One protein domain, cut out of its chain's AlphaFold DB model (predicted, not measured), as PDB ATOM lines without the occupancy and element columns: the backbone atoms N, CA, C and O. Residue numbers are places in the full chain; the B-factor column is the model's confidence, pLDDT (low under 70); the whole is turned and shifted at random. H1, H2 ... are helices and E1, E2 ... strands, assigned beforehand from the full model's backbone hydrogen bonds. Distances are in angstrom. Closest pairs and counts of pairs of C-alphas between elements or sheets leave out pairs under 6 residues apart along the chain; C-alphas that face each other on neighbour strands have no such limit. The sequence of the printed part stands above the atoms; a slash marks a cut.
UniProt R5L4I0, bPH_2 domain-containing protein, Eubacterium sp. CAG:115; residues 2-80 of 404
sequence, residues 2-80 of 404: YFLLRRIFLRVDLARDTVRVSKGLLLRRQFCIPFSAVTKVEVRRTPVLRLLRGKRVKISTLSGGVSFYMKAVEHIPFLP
ATOM      1  N   TYR A   2     172.348 259.711 270.912       49.38
ATOM      2  CA  TYR A   2     173.208 258.606 270.420       49.38
ATOM      3  C   TYR A   2     172.591 257.750 269.289       49.38
ATOM      4  O   TYR A   2     173.291 257.288 268.390       49.38
ATOM      5  N   PHE A   3     171.265 257.566 269.307       53.38
ATOM      6  CA  PHE A   3     170.509 256.843 268.274       53.38
ATOM      7  C   PHE A   3     170.560 257.528 266.897       53.38
ATOM      8  O   PHE A   3     170.789 256.860 265.891       53.38
ATOM      9  N   LEU A   4     170.387 258.854 266.860       54.06
ATOM     10  CA  LEU A   4     170.387 259.648 265.627       54.06
ATOM     11  C   LEU A   4     171.797 259.757 265.043       54.06
ATOM     12  O   LEU A   4     171.992 259.457 263.871       54.06
ATOM     13  N   LEU A   5     172.789 260.064 265.888       50.44
ATOM     14  CA  LEU A   5     174.195 260.144 265.483       50.44
ATOM     15  C   LEU A   5     174.649 258.832 264.834       50.44
ATOM     16  O   LEU A   5     175.133 258.817 263.707       50.44
ATOM     17  N   ARG A   6     174.409 257.688 265.483       58.59
ATOM     18  CA  ARG A   6     174.873 256.393 264.966       58.59
ATOM     19  C   ARG A   6     174.189 255.962 263.664       58.59
ATOM     20  O   ARG A   6     174.797 255.211 262.910       58.59
ATOM     21  N   ARG A   7     172.966 256.433 263.397       60.03
ATOM     22  CA  ARG A   7     172.254 256.199 262.129       60.03
ATOM     23  C   ARG A   7     172.871 256.989 260.968       60.03
ATOM     24  O   ARG A   7     172.845 256.511 259.842       60.03
ATOM     25  N   ILE A   8     173.455 258.156 261.248       58.91
ATOM     26  CA  ILE A   8     174.159 258.978 260.252       58.91
ATOM     27  C   ILE A   8     175.531 258.364 259.918       58.91
ATOM     28  O   ILE A   8     175.900 258.273 258.752       58.91
ATOM     29  N   PHE A   9     176.265 257.875 260.926       59.69
ATOM     30  CA  PHE A   9     177.633 257.352 260.749       59.69
ATOM     31  C   PHE A   9     177.729 255.908 260.238       59.69
ATOM     32  O   PHE A   9     178.827 255.451 259.905       59.69
ATOM     33  N   LEU A  10     176.624 255.159 260.251       67.38
ATOM     34  CA  LEU A  10     176.623 253.727 259.974       67.38
ATOM     35  C   LEU A  10     175.440 253.377 259.068       67.38
ATOM     36  O   LEU A  10     174.305 253.277 259.532       67.38
ATOM     37  N   ARG A  11     175.720 253.172 257.776       72.88
ATOM     38  CA  ARG A  11     174.746 252.623 256.822       72.88
ATOM     39  C   ARG A  11     174.884 251.108 256.793       72.88
ATOM     40  O   ARG A  11     175.997 250.590 256.677       72.88
ATOM     41  N   VAL A  12     173.763 250.413 256.940       73.31
ATOM     42  CA  VAL A  12     173.688 248.954 256.835       73.31
ATOM     43  C   VAL A  12     172.708 248.621 255.731       73.31
ATOM     44  O   VAL A  12     171.527 248.919 255.879       73.31
ATOM     45  N   ASP A  13     173.198 247.965 254.688       78.56
ATOM     46  CA  ASP A  13     172.355 247.376 253.656       78.56
ATOM     47  C   ASP A  13     172.273 245.873 253.910       78.56
ATOM     48  O   ASP A  13     173.282 245.158 253.970       78.56
ATOM     49  N   LEU A  14     171.049 245.406 254.139       77.12
ATOM     50  CA  LEU A  14     170.739 244.008 254.411       77.12
ATOM     51  C   LEU A  14     170.291 243.376 253.093       77.12
ATOM     52  O   LEU A  14     169.151 243.563 252.680       77.12
ATOM     53  N   ALA A  15     171.194 242.660 252.424       77.31
ATOM     54  CA  ALA A  15     170.862 241.870 251.242       77.31
ATOM     55  C   ALA A  15     170.431 240.445 251.642       77.31
ATOM     56  O   ALA A  15     170.496 240.075 252.815       77.31
ATOM     57  N   ARG A  16     169.999 239.636 250.664       70.44
ATOM     58  CA  ARG A  16     169.577 238.236 250.878       70.44
ATOM     59  C   ARG A  16     170.709 237.264 251.217       70.44
ATOM     60  O   ARG A  16     170.413 236.252 251.838       70.44
ATOM     61  N   ASP A  17     171.963 237.619 250.924       77.06
ATOM     62  CA  ASP A  17     173.129 236.749 251.182       77.06
ATOM     63  C   ASP A  17     174.266 237.427 251.965       77.06
ATOM     64  O   ASP A  17     175.193 236.775 252.461       77.06
ATOM     65  N   THR A  18     174.223 238.758 252.085       82.38
ATOM     66  CA  THR A  18     175.293 239.546 252.706       82.38
ATOM     67  C   THR A  18     174.753 240.713 253.526       82.38
ATOM     68  O   THR A  18     173.737 241.327 253.203       82.38
ATOM     69  N   VAL A  19     175.484 241.065 254.584       80.94
ATOM     70  CA  VAL A  19     175.323 242.340 255.291       80.94
ATOM     71  C   VAL A  19     176.428 243.271 254.835       80.94
ATOM     72  O   VAL A  19     177.599 243.016 255.126       80.94
ATOM     73  N   ARG A  20     176.073 244.369 254.170       81.31
ATOM     74  CA  ARG A  20     177.030 245.423 253.834       81.31
ATOM     75  C   ARG A  20     176.960 246.513 254.887       81.31
ATOM     76  O   ARG A  20     175.897 247.044 255.186       81.31
ATOM     77  N   VAL A  21     178.103 246.832 255.478       79.50
ATOM     78  CA  VAL A  21     178.217 247.835 256.535       79.50
ATOM     79  C   VAL A  21     179.199 248.898 256.084       79.50
ATOM     80  O   VAL A  21     180.387 248.624 255.947       79.50
ATOM     81  N   SER A  22     178.707 250.120 255.916       75.69
ATOM     82  CA  SER A  22     179.527 251.297 255.630       75.69
ATOM     83  C   SER A  22     179.667 252.140 256.893       75.69
ATOM     84  O   SER A  22     178.663 252.561 257.474       75.69
ATOM     85  N   LYS A  23     180.905 252.385 257.333       77.44
ATOM     86  CA  LYS A  23     181.228 253.218 258.502       77.44
ATOM     87  C   LYS A  23     182.093 254.406 258.099       77.44
ATOM     88  O   LYS A  23     183.085 254.210 257.403       77.44
ATOM     89  N   GLY A  24     181.776 255.588 258.622       61.56
ATOM     90  CA  GLY A  24     182.609 256.791 258.499       61.56
ATOM     91  C   GLY A  24     181.904 257.948 257.793       61.56
ATOM     92  O   GLY A  24     181.005 257.731 256.982       61.56
ATOM     93  N   LEU A  25     182.308 259.176 258.139       62.66
ATOM     94  CA  LEU A  25     181.786 260.406 257.532       62.66
ATOM     95  C   LEU A  25     182.633 260.827 256.314       62.66
ATOM     96  O   LEU A  25     182.083 260.981 255.231       62.66
ATOM     97  N   LEU A  26     183.962 260.920 256.490       55.09
ATOM     98  CA  LEU A  26     184.942 261.318 255.461       55.09
ATOM     99  C   LEU A  26     185.599 260.114 254.756       55.09
ATOM    100  O   LEU A  26     185.574 260.022 253.537       55.09
ATOM    101  N   LEU A  27     186.117 259.138 255.513       58.66
ATOM    102  CA  LEU A  27     186.668 257.880 254.985       58.66
ATOM    103  C   LEU A  27     185.677 256.739 255.229       58.66
ATOM    104  O   LEU A  27     185.588 256.199 256.336       58.66
ATOM    105  N   ARG A  28     184.903 256.382 254.199       68.00
ATOM    106  CA  ARG A  28     183.920 255.293 254.274       68.00
ATOM    107  C   ARG A  28     184.609 253.942 254.142       68.00
ATOM    108  O   ARG A  28     184.980 253.528 253.051       68.00
ATOM    109  N   ARG A  29     184.720 253.215 255.252       72.75
ATOM    110  CA  ARG A  29     185.130 251.805 255.236       72.75
ATOM    111  C   ARG A  29     183.907 250.925 255.028       72.75
ATOM    112  O   ARG A  29     182.962 250.987 255.820       72.75
ATOM    113  N   GLN A  30     183.942 250.112 253.981       78.62
ATOM    114  CA  GLN A  30     182.917 249.121 253.684       78.62
ATOM    115  C   GLN A  30     183.381 247.742 254.145       78.62
ATOM    116  O   GLN A  30     184.517 247.344 253.905       78.62
ATOM    117  N   PHE A  31     182.493 247.018 254.813       78.25
ATOM    118  CA  PHE A  31     182.711 245.631 255.194       78.25
ATOM    119  C   PHE A  31     181.502 244.807 254.773       78.25
ATOM    120  O   PHE A  31     180.366 245.172 255.079       78.25
ATOM    121  N   CYS A  32     181.756 243.684 254.111       82.19
ATOM    122  CA  CYS A  32     180.737 242.716 253.730       82.19
ATOM    123  C   CYS A  32     180.845 241.498 254.645       82.19
ATOM    124  O   CYS A  32     181.909 240.893 254.759       82.19
ATOM    125  N   ILE A  33     179.748 241.147 255.311       83.69
ATOM    126  CA  ILE A  33     179.656 239.944 256.135       83.69
ATOM    127  C   ILE A  33     178.768 238.943 255.391       83.69
ATOM    128  O   ILE A  33     177.567 239.202 255.275       83.69
ATOM    129  N   PRO A  34     179.315 237.823 254.889       84.25
ATOM    130  CA  PRO A  34     178.502 236.772 254.294       84.25
ATOM    131  C   PRO A  34     177.702 236.046 255.381       84.25
ATOM    132  O   PRO A  34     178.188 235.863 256.503       84.25
ATOM    133  N   PHE A  35     176.485 235.600 255.062       81.44
ATOM    134  CA  PHE A  35     175.644 234.901 256.042       81.44
ATOM    135  C   PHE A  35     176.219 233.575 256.523       81.44
ATOM    136  O   PHE A  35     176.051 233.236 257.695       81.44
ATOM    137  N   SER A  36     177.003 232.897 255.687       82.25
ATOM    138  CA  SER A  36     177.759 231.706 256.079       82.25
ATOM    139  C   SER A  36     178.699 231.953 257.266       82.25
ATOM    140  O   SER A  36     178.946 231.034 258.043       82.25
ATOM    141  N   ALA A  37     179.175 233.187 257.471       85.44
ATOM    142  CA  ALA A  37     180.056 233.551 258.582       85.44
ATOM    143  C   ALA A  37     179.311 234.036 259.841       85.44
ATOM    144  O   ALA A  37     179.934 234.242 260.891       85.44
ATOM    145  N   VAL A  38     177.993 234.251 259.764       88.12
ATOM    146  CA  VAL A  38     177.192 234.726 260.899       88.12
ATOM    147  C   VAL A  38     177.006 233.593 261.902       88.12
ATOM    148  O   VAL A  38     176.530 232.509 261.579       88.12
ATOM    149  N   THR A  39     177.368 233.850 263.154       89.06
ATOM    150  CA  THR A  39     177.193 232.896 264.258       89.06
ATOM    151  C   THR A  39     175.959 233.227 265.087       89.06
ATOM    152  O   THR A  39     175.286 232.329 265.598       89.06
ATOM    153  N   LYS A  40     175.657 234.522 265.230       91.81
ATOM    154  CA  LYS A  40     174.603 235.024 266.110       91.81
ATOM    155  C   LYS A  40     173.999 236.328 265.605       91.81
ATOM    156  O   LYS A  40     174.733 237.263 265.286       91.81
ATOM    157  N   VAL A  41     172.677 236.445 265.702       91.81
ATOM    158  CA  VAL A  41     171.961 237.723 265.637       91.81
ATOM    159  C   VAL A  41     171.217 237.973 266.937       91.81
ATOM    160  O   VAL A  41     170.494 237.123 267.436       91.81
ATOM    161  N   GLU A  42     171.394 239.157 267.496       93.06
ATOM    162  CA  GLU A  42     170.831 239.560 268.774       93.06
ATOM    163  C   GLU A  42     169.979 240.814 268.584       93.06
ATOM    164  O   GLU A  42     170.476 241.866 268.182       93.06
ATOM    165  N   VAL A  43     168.695 240.705 268.895       92.19
ATOM    166  CA  VAL A  43     167.707 241.776 268.834       92.19
ATOM    167  C   VAL A  43     167.316 242.155 270.261       92.19
ATOM    168  O   VAL A  43     166.828 241.338 271.039       92.19
ATOM    169  N   ARG A  44     167.534 243.419 270.626       92.12
ATOM    170  CA  ARG A  44     167.193 243.961 271.947       92.12
ATOM    171  C   ARG A  44     166.198 245.106 271.818       92.12
ATOM    172  O   ARG A  44     166.430 246.052 271.063       92.12
ATOM    173  N   ARG A  45     165.131 245.054 272.615       90.69
ATOM    174  CA  ARG A  45     164.130 246.122 272.745       90.69
ATOM    175  C   ARG A  45     164.052 246.542 274.213       90.69
ATOM    176  O   ARG A  45     163.345 245.926 275.008       90.69
ATOM    177  N   THR A  46     164.839 247.549 274.583       90.00
ATOM    178  CA  THR A  46     164.792 248.166 275.921       90.00
ATOM    179  C   THR A  46     163.515 249.001 276.077       90.00
ATOM    180  O   THR A  46     162.931 249.367 275.056       90.00
ATOM    181  N   PRO A  47     163.085 249.352 277.303       87.38
ATOM    182  CA  PRO A  47     161.887 250.173 277.514       87.38
ATOM    183  C   PRO A  47     161.874 251.459 276.672       87.38
ATOM    184  O   PRO A  47     160.905 251.727 275.968       87.38
ATOM    185  N   VAL A  48     163.004 252.173 276.625       88.06
ATOM    186  CA  VAL A  48     163.175 253.383 275.801       88.06
ATOM    187  C   VAL A  48     163.019 253.086 274.306       88.06
ATOM    188  O   VAL A  48     162.324 253.801 273.594       88.06
ATOM    189  N   LEU A  49     163.633 252.008 273.807       86.56
ATOM    190  CA  LEU A  49     163.514 251.634 272.394       86.56
ATOM    191  C   LEU A  49     162.095 251.183 272.041       86.56
ATOM    192  O   LEU A  49     161.642 251.449 270.935       86.56
ATOM    193  N   ARG A  50     161.380 250.538 272.968       87.69
ATOM    194  CA  ARG A  50     159.976 250.155 272.775       87.69
ATOM    195  C   ARG A  50     159.088 251.384 272.617       87.69
ATOM    196  O   ARG A  50     158.278 251.400 271.696       87.69
ATOM    197  N   LEU A  51     159.290 252.404 273.452       88.31
ATOM    198  CA  LEU A  51     158.575 253.677 273.348       88.31
ATOM    199  C   LEU A  51     158.845 254.356 271.996       88.31
ATOM    200  O   LEU A  51     157.921 254.781 271.314       88.31
ATOM    201  N   LEU A  52     160.105 254.352 271.553       88.25
ATOM    202  CA  LEU A  52     160.527 254.923 270.269       88.25
ATOM    203  C   LEU A  52     160.260 254.014 269.052       88.25
ATOM    204  O   LEU A  52     160.773 254.283 267.966       88.25
ATOM    205  N   ARG A  53     159.519 252.906 269.218       88.00
ATOM    206  CA  ARG A  53     159.264 251.891 268.173       88.00
ATOM    207  C   ARG A  53     160.538 251.437 267.441       88.00
ATOM    208  O   ARG A  53     160.520 251.163 266.243       88.00
ATOM    209  N   GLY A  54     161.651 251.349 268.161       88.50
ATOM    210  CA  GLY A  54     162.957 250.934 267.667       88.50
ATOM    211  C   GLY A  54     163.408 249.587 268.230       88.50
ATOM    212  O   GLY A  54     162.919 249.092 269.246       88.50
ATOM    213  N   LYS A  55     164.403 248.989 267.578       90.56
ATOM    214  CA  LYS A  55     165.122 247.808 268.067       90.56
ATOM    215  C   LYS A  55     166.610 247.947 267.792       90.56
ATOM    216  O   LYS A  55     167.019 248.537 266.795       90.56
ATOM    217  N   ARG A  56     167.434 247.404 268.686       90.94
ATOM    218  CA  ARG A  56     168.878 247.278 268.472       90.94
ATOM    219  C   ARG A  56     169.167 245.885 267.943       90.94
ATOM    220  O   ARG A  56     168.841 244.916 268.621       90.94
ATOM    221  N   VAL A  57     169.812 245.797 266.790       90.62
ATOM    222  CA  VAL A  57     170.252 244.539 266.185       90.62
ATOM    223  C   VAL A  57     171.770 244.455 266.296       90.62
ATOM    224  O   VAL A  57     172.476 245.436 266.059       90.62
ATOM    225  N   LYS A  58     172.291 243.300 266.700       91.44
ATOM    226  CA  LYS A  58     173.719 242.996 266.721       91.44
ATOM    227  C   LYS A  58     173.962 241.684 265.990       91.44
ATOM    228  O   LYS A  58     173.510 240.640 266.437       91.44
ATOM    229  N   ILE A  59     174.717 241.747 264.904       90.56
ATOM    230  CA  ILE A  59     175.148 240.589 264.121       90.56
ATOM    231  C   ILE A  59     176.582 240.278 264.537       90.56
ATOM    232  O   ILE A  59     177.420 241.179 264.589       90.56
ATOM    233  N   SER A  60     176.854 239.029 264.899       90.75
ATOM    234  CA  SER A  60     178.175 238.561 265.320       90.75
ATOM    235  C   SER A  60     178.635 237.414 264.423       90.75
ATOM    236  O   SER A  60     177.838 236.558 264.040       90.75
ATOM    237  N   THR A  61     179.923 237.415 264.117       89.12
ATOM    238  CA  THR A  61     180.690 236.348 263.471       89.12
ATOM    239  C   THR A  61     181.694 235.783 264.484       89.12
ATOM    240  O   THR A  61     181.717 236.195 265.647       89.12
ATOM    241  N   LEU A  62     182.542 234.838 264.070       82.88
ATOM    242  CA  LEU A  62     183.631 234.332 264.918       82.88
ATOM    243  C   LEU A  62     184.730 235.374 265.189       82.88
ATOM    244  O   LEU A  62     185.408 235.282 266.207       82.88
ATOM    245  N   SER A  63     184.908 236.350 264.296       78.69
ATOM    246  CA  SER A  63     185.994 237.340 264.342       78.69
ATOM    247  C   SER A  63     185.561 238.721 264.837       78.69
ATOM    248  O   SER A  63     186.407 239.565 265.126       78.69
ATOM    249  N   GLY A  64     184.259 238.986 264.951       80.88
ATOM    250  CA  GLY A  64     183.767 240.298 265.356       80.88
ATOM    251  C   GLY A  64     182.263 240.447 265.195       80.88
ATOM    252  O   GLY A  64     181.526 239.480 265.051       80.88
ATOM    253  N   GLY A  65     181.764 241.678 265.251       83.56
ATOM    254  CA  GLY A  65     180.343 241.925 265.053       83.56
ATOM    255  C   GLY A  65     180.008 243.390 264.838       83.56
ATOM    256  O   GLY A  65     180.787 244.291 265.152       83.56
ATOM    257  N   VAL A  66     178.810 243.629 264.324       86.56
ATOM    258  CA  VAL A  66     178.272 244.961 264.054       86.56
ATOM    259  C   VAL A  66     176.960 245.115 264.801       86.56
ATOM    260  O   VAL A  66     176.161 244.188 264.874       86.56
ATOM    261  N   SER A  67     176.740 246.292 265.389       87.00
ATOM    262  CA  SER A  67     175.449 246.632 265.984       87.00
ATOM    263  C   SER A  67     174.903 247.924 265.413       87.00
ATOM    264  O   SER A  67     175.639 248.900 265.279       87.00
ATOM    265  N   PHE A  68     173.610 247.917 265.138       86.44
ATOM    266  CA  PHE A  68     172.873 249.010 264.529       86.44
ATOM    267  C   PHE A  68     171.452 249.052 265.099       86.44
ATOM    268  O   PHE A  68     171.057 248.198 265.899       86.44
ATOM    269  N   TYR A  69     170.714 250.098 264.747       85.94
ATOM    270  CA  TYR A  69     169.341 250.296 265.184       85.94
ATOM    271  C   TYR A  69     168.419 250.301 263.971       85.94
ATOM    272  O   TYR A  69     168.787 250.826 262.926       85.94
ATOM    273  N   MET A  70     167.237 249.723 264.133       84.81
ATOM    274  CA  MET A  70     166.201 249.622 263.106       84.81
ATOM    275  C   MET A  70     164.852 250.003 263.705       84.81
ATOM    276  O   MET A  70     164.686 249.960 264.934       84.81
ATOM    277  N   LYS A  71     163.868 250.322 262.862       84.50
ATOM    278  CA  LYS A  71     162.478 250.407 263.328       84.50
ATOM    279  C   LYS A  71     161.995 249.016 263.744       84.50
ATOM    280  O   LYS A  71     162.474 247.993 263.258       84.50
ATOM    281  N   ALA A  72     161.043 248.956 264.667       83.50
ATOM    282  CA  ALA A  72     160.522 247.692 265.178       83.50
ATOM    283  C   ALA A  72     159.900 246.832 264.061       83.50
ATOM    284  O   ALA A  72     160.136 245.621 264.047       83.50
ATOM    285  N   VAL A  73     159.194 247.486 263.130       82.88
ATOM    286  CA  VAL A  73     158.447 246.889 262.006       82.88
ATOM    287  C   VAL A  73     159.355 246.404 260.871       82.88
ATOM    288  O   VAL A  73     158.995 245.476 260.164       82.88
ATOM    289  N   GLU A  74     160.551 246.980 260.708       82.44
ATOM    290  CA  GLU A  74     161.465 246.591 259.624       82.44
ATOM    291  C   GLU A  74     161.913 245.134 259.789       82.44
ATOM    292  O   GLU A  74     162.515 244.773 260.805       82.44
ATOM    293  N   HIS A  75     161.626 244.286 258.805       80.00
ATOM    294  CA  HIS A  75     162.029 242.885 258.824       80.00
ATOM    295  C   HIS A  75     163.536 242.737 258.546       80.00
ATOM    296  O   HIS A  75     164.151 243.583 257.897       80.00
ATOM    297  N   ILE A  76     164.147 241.673 259.073       82.12
ATOM    298  CA  ILE A  76     165.549 241.355 258.787       82.12
ATOM    299  C   ILE A  76     165.538 240.243 257.731       82.12
ATOM    300  O   ILE A  76     165.241 239.112 258.096       82.12
ATOM    301  N   PRO A  77     165.862 240.531 256.459       75.50
ATOM    302  CA  PRO A  77     165.497 239.701 255.300       75.50
ATOM    303  C   PRO A  77     166.055 238.272 255.289       75.50
ATOM    304  O   PRO A  77     165.601 237.449 254.506       75.50
ATOM    305  N   PHE A  78     167.033 237.970 256.139       76.12
ATOM    306  CA  PHE A  78     167.685 236.662 256.229       76.12
ATOM    307  C   PHE A  78     167.320 235.878 257.496       76.12
ATOM    308  O   PHE A  78     167.866 234.805 257.751       76.12
ATOM    309  N   LEU A  79     166.444 236.432 258.338       80.00
ATOM    310  CA  LEU A  79     165.948 235.783 259.541       80.00
ATOM    311  C   LEU A  79     164.522 235.291 259.271       80.00
ATOM    312  O   LEU A  79     163.621 236.123 259.226       80.00
ATOM    313  N   PRO A  80     164.298 233.970 259.142       78.12
ATOM    314  CA  PRO A  80     162.965 233.427 258.869       78.12
ATOM    315  C   PRO A  80     161.974 233.795 259.978       78.12
ATOM    316  O   PRO A  80     162.377 234.083 261.108       78.12
TER     317      PRO A  80
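Overview. This is residues 2 to 80 of the 404 residues of the protein "bPH_2 domain-containing protein" of Eubacterium sp. CAG:115 (UniProt R5L4I0). What is the main shape? Two small three-stranded sheets, E4 E5 E6 and E1 E2 E3, stand partly face to face with their strands crossed; H1 packs on E6 at one side, and the short H2 sits at the far end of E4 and E5. What is it made of, and how large is it? The 79 printed residues hold two named helices and six named strands in the order H1 E1 E2 E3 E4 H2 E5 E6, a mixed class, and both sheets are antiparallel in the orders just named. The whole is compact, with a radius of gyration of the C-alphas of 12.7 A and spans of 35 by 33 by 20 A.

Arrangement. How is the larger sheet built? E4 (residues 38 to 45), E5 (residues 54 to 61) and E6 (residues 65 to 71) make a twisted sheet in which E5 is the inner strand. N 42 and O 58 are 2.8 A apart, and across the hairpin of E5 and E6, N 57 and O 68 are 2.8 A apart. What faces it? E1 (residues 10 to 14), E2 (residues 18 to 23) and E3 (residues 29 to 34) form a meander, each strand the antiparallel neighbour of the one before, with N 13 and O 20 at 2.9 A and N 21 and O 31 at 2.8 A. The two sheets make a sandwich, two sheets face to face, with strands at 77 degrees; the closest C-alphas of E1 and E6 are those of Leu 10 and Phe 68, 7.6 A apart. Where are the helices? H1 (residues 2 to 9) is over E6 at a height over the sheet of 8.8 A, across the strands at 71 degrees on the local plane, and its closest C-alphas to E6 are those of Arg 7 and Tyr 69, 7.3 A. H2 (residues 47 to 51) is on the same face at a height of 5.4 A, over none of the strands, with the C-alphas of Leu 49 and Lys 55 6.0 A apart. In H1 and H2 every O i to N i+4 pair is within hydrogen-bond range.

Along the chain. How long are the strands? E5 runs 23.3 A from first to last C-alpha, E4 21.0 A, E6 19.9 A, E3 16.5 A, E2 16.0 A and E1 12.7 A. Where do the named elements begin and end? H1, 10.7 A long, begins at C-alpha 2 (173.208, 258.606, 270.420), and E6 ends at C-alpha 71 (162.478, 250.407, 263.328). H2 is 6.4 A long.

Size, cuts and confidence. How far does it reach? The two C-alphas farthest apart are those of Leu 26 and Pro 80, 35.7 A. Is it continuous? The printed part has no cut, and no link between named elements is long. Where is confidence low? Residues 2 to 10 and 24 to 28 are under 70, and the mean pLDDT of the printed part is 79.3.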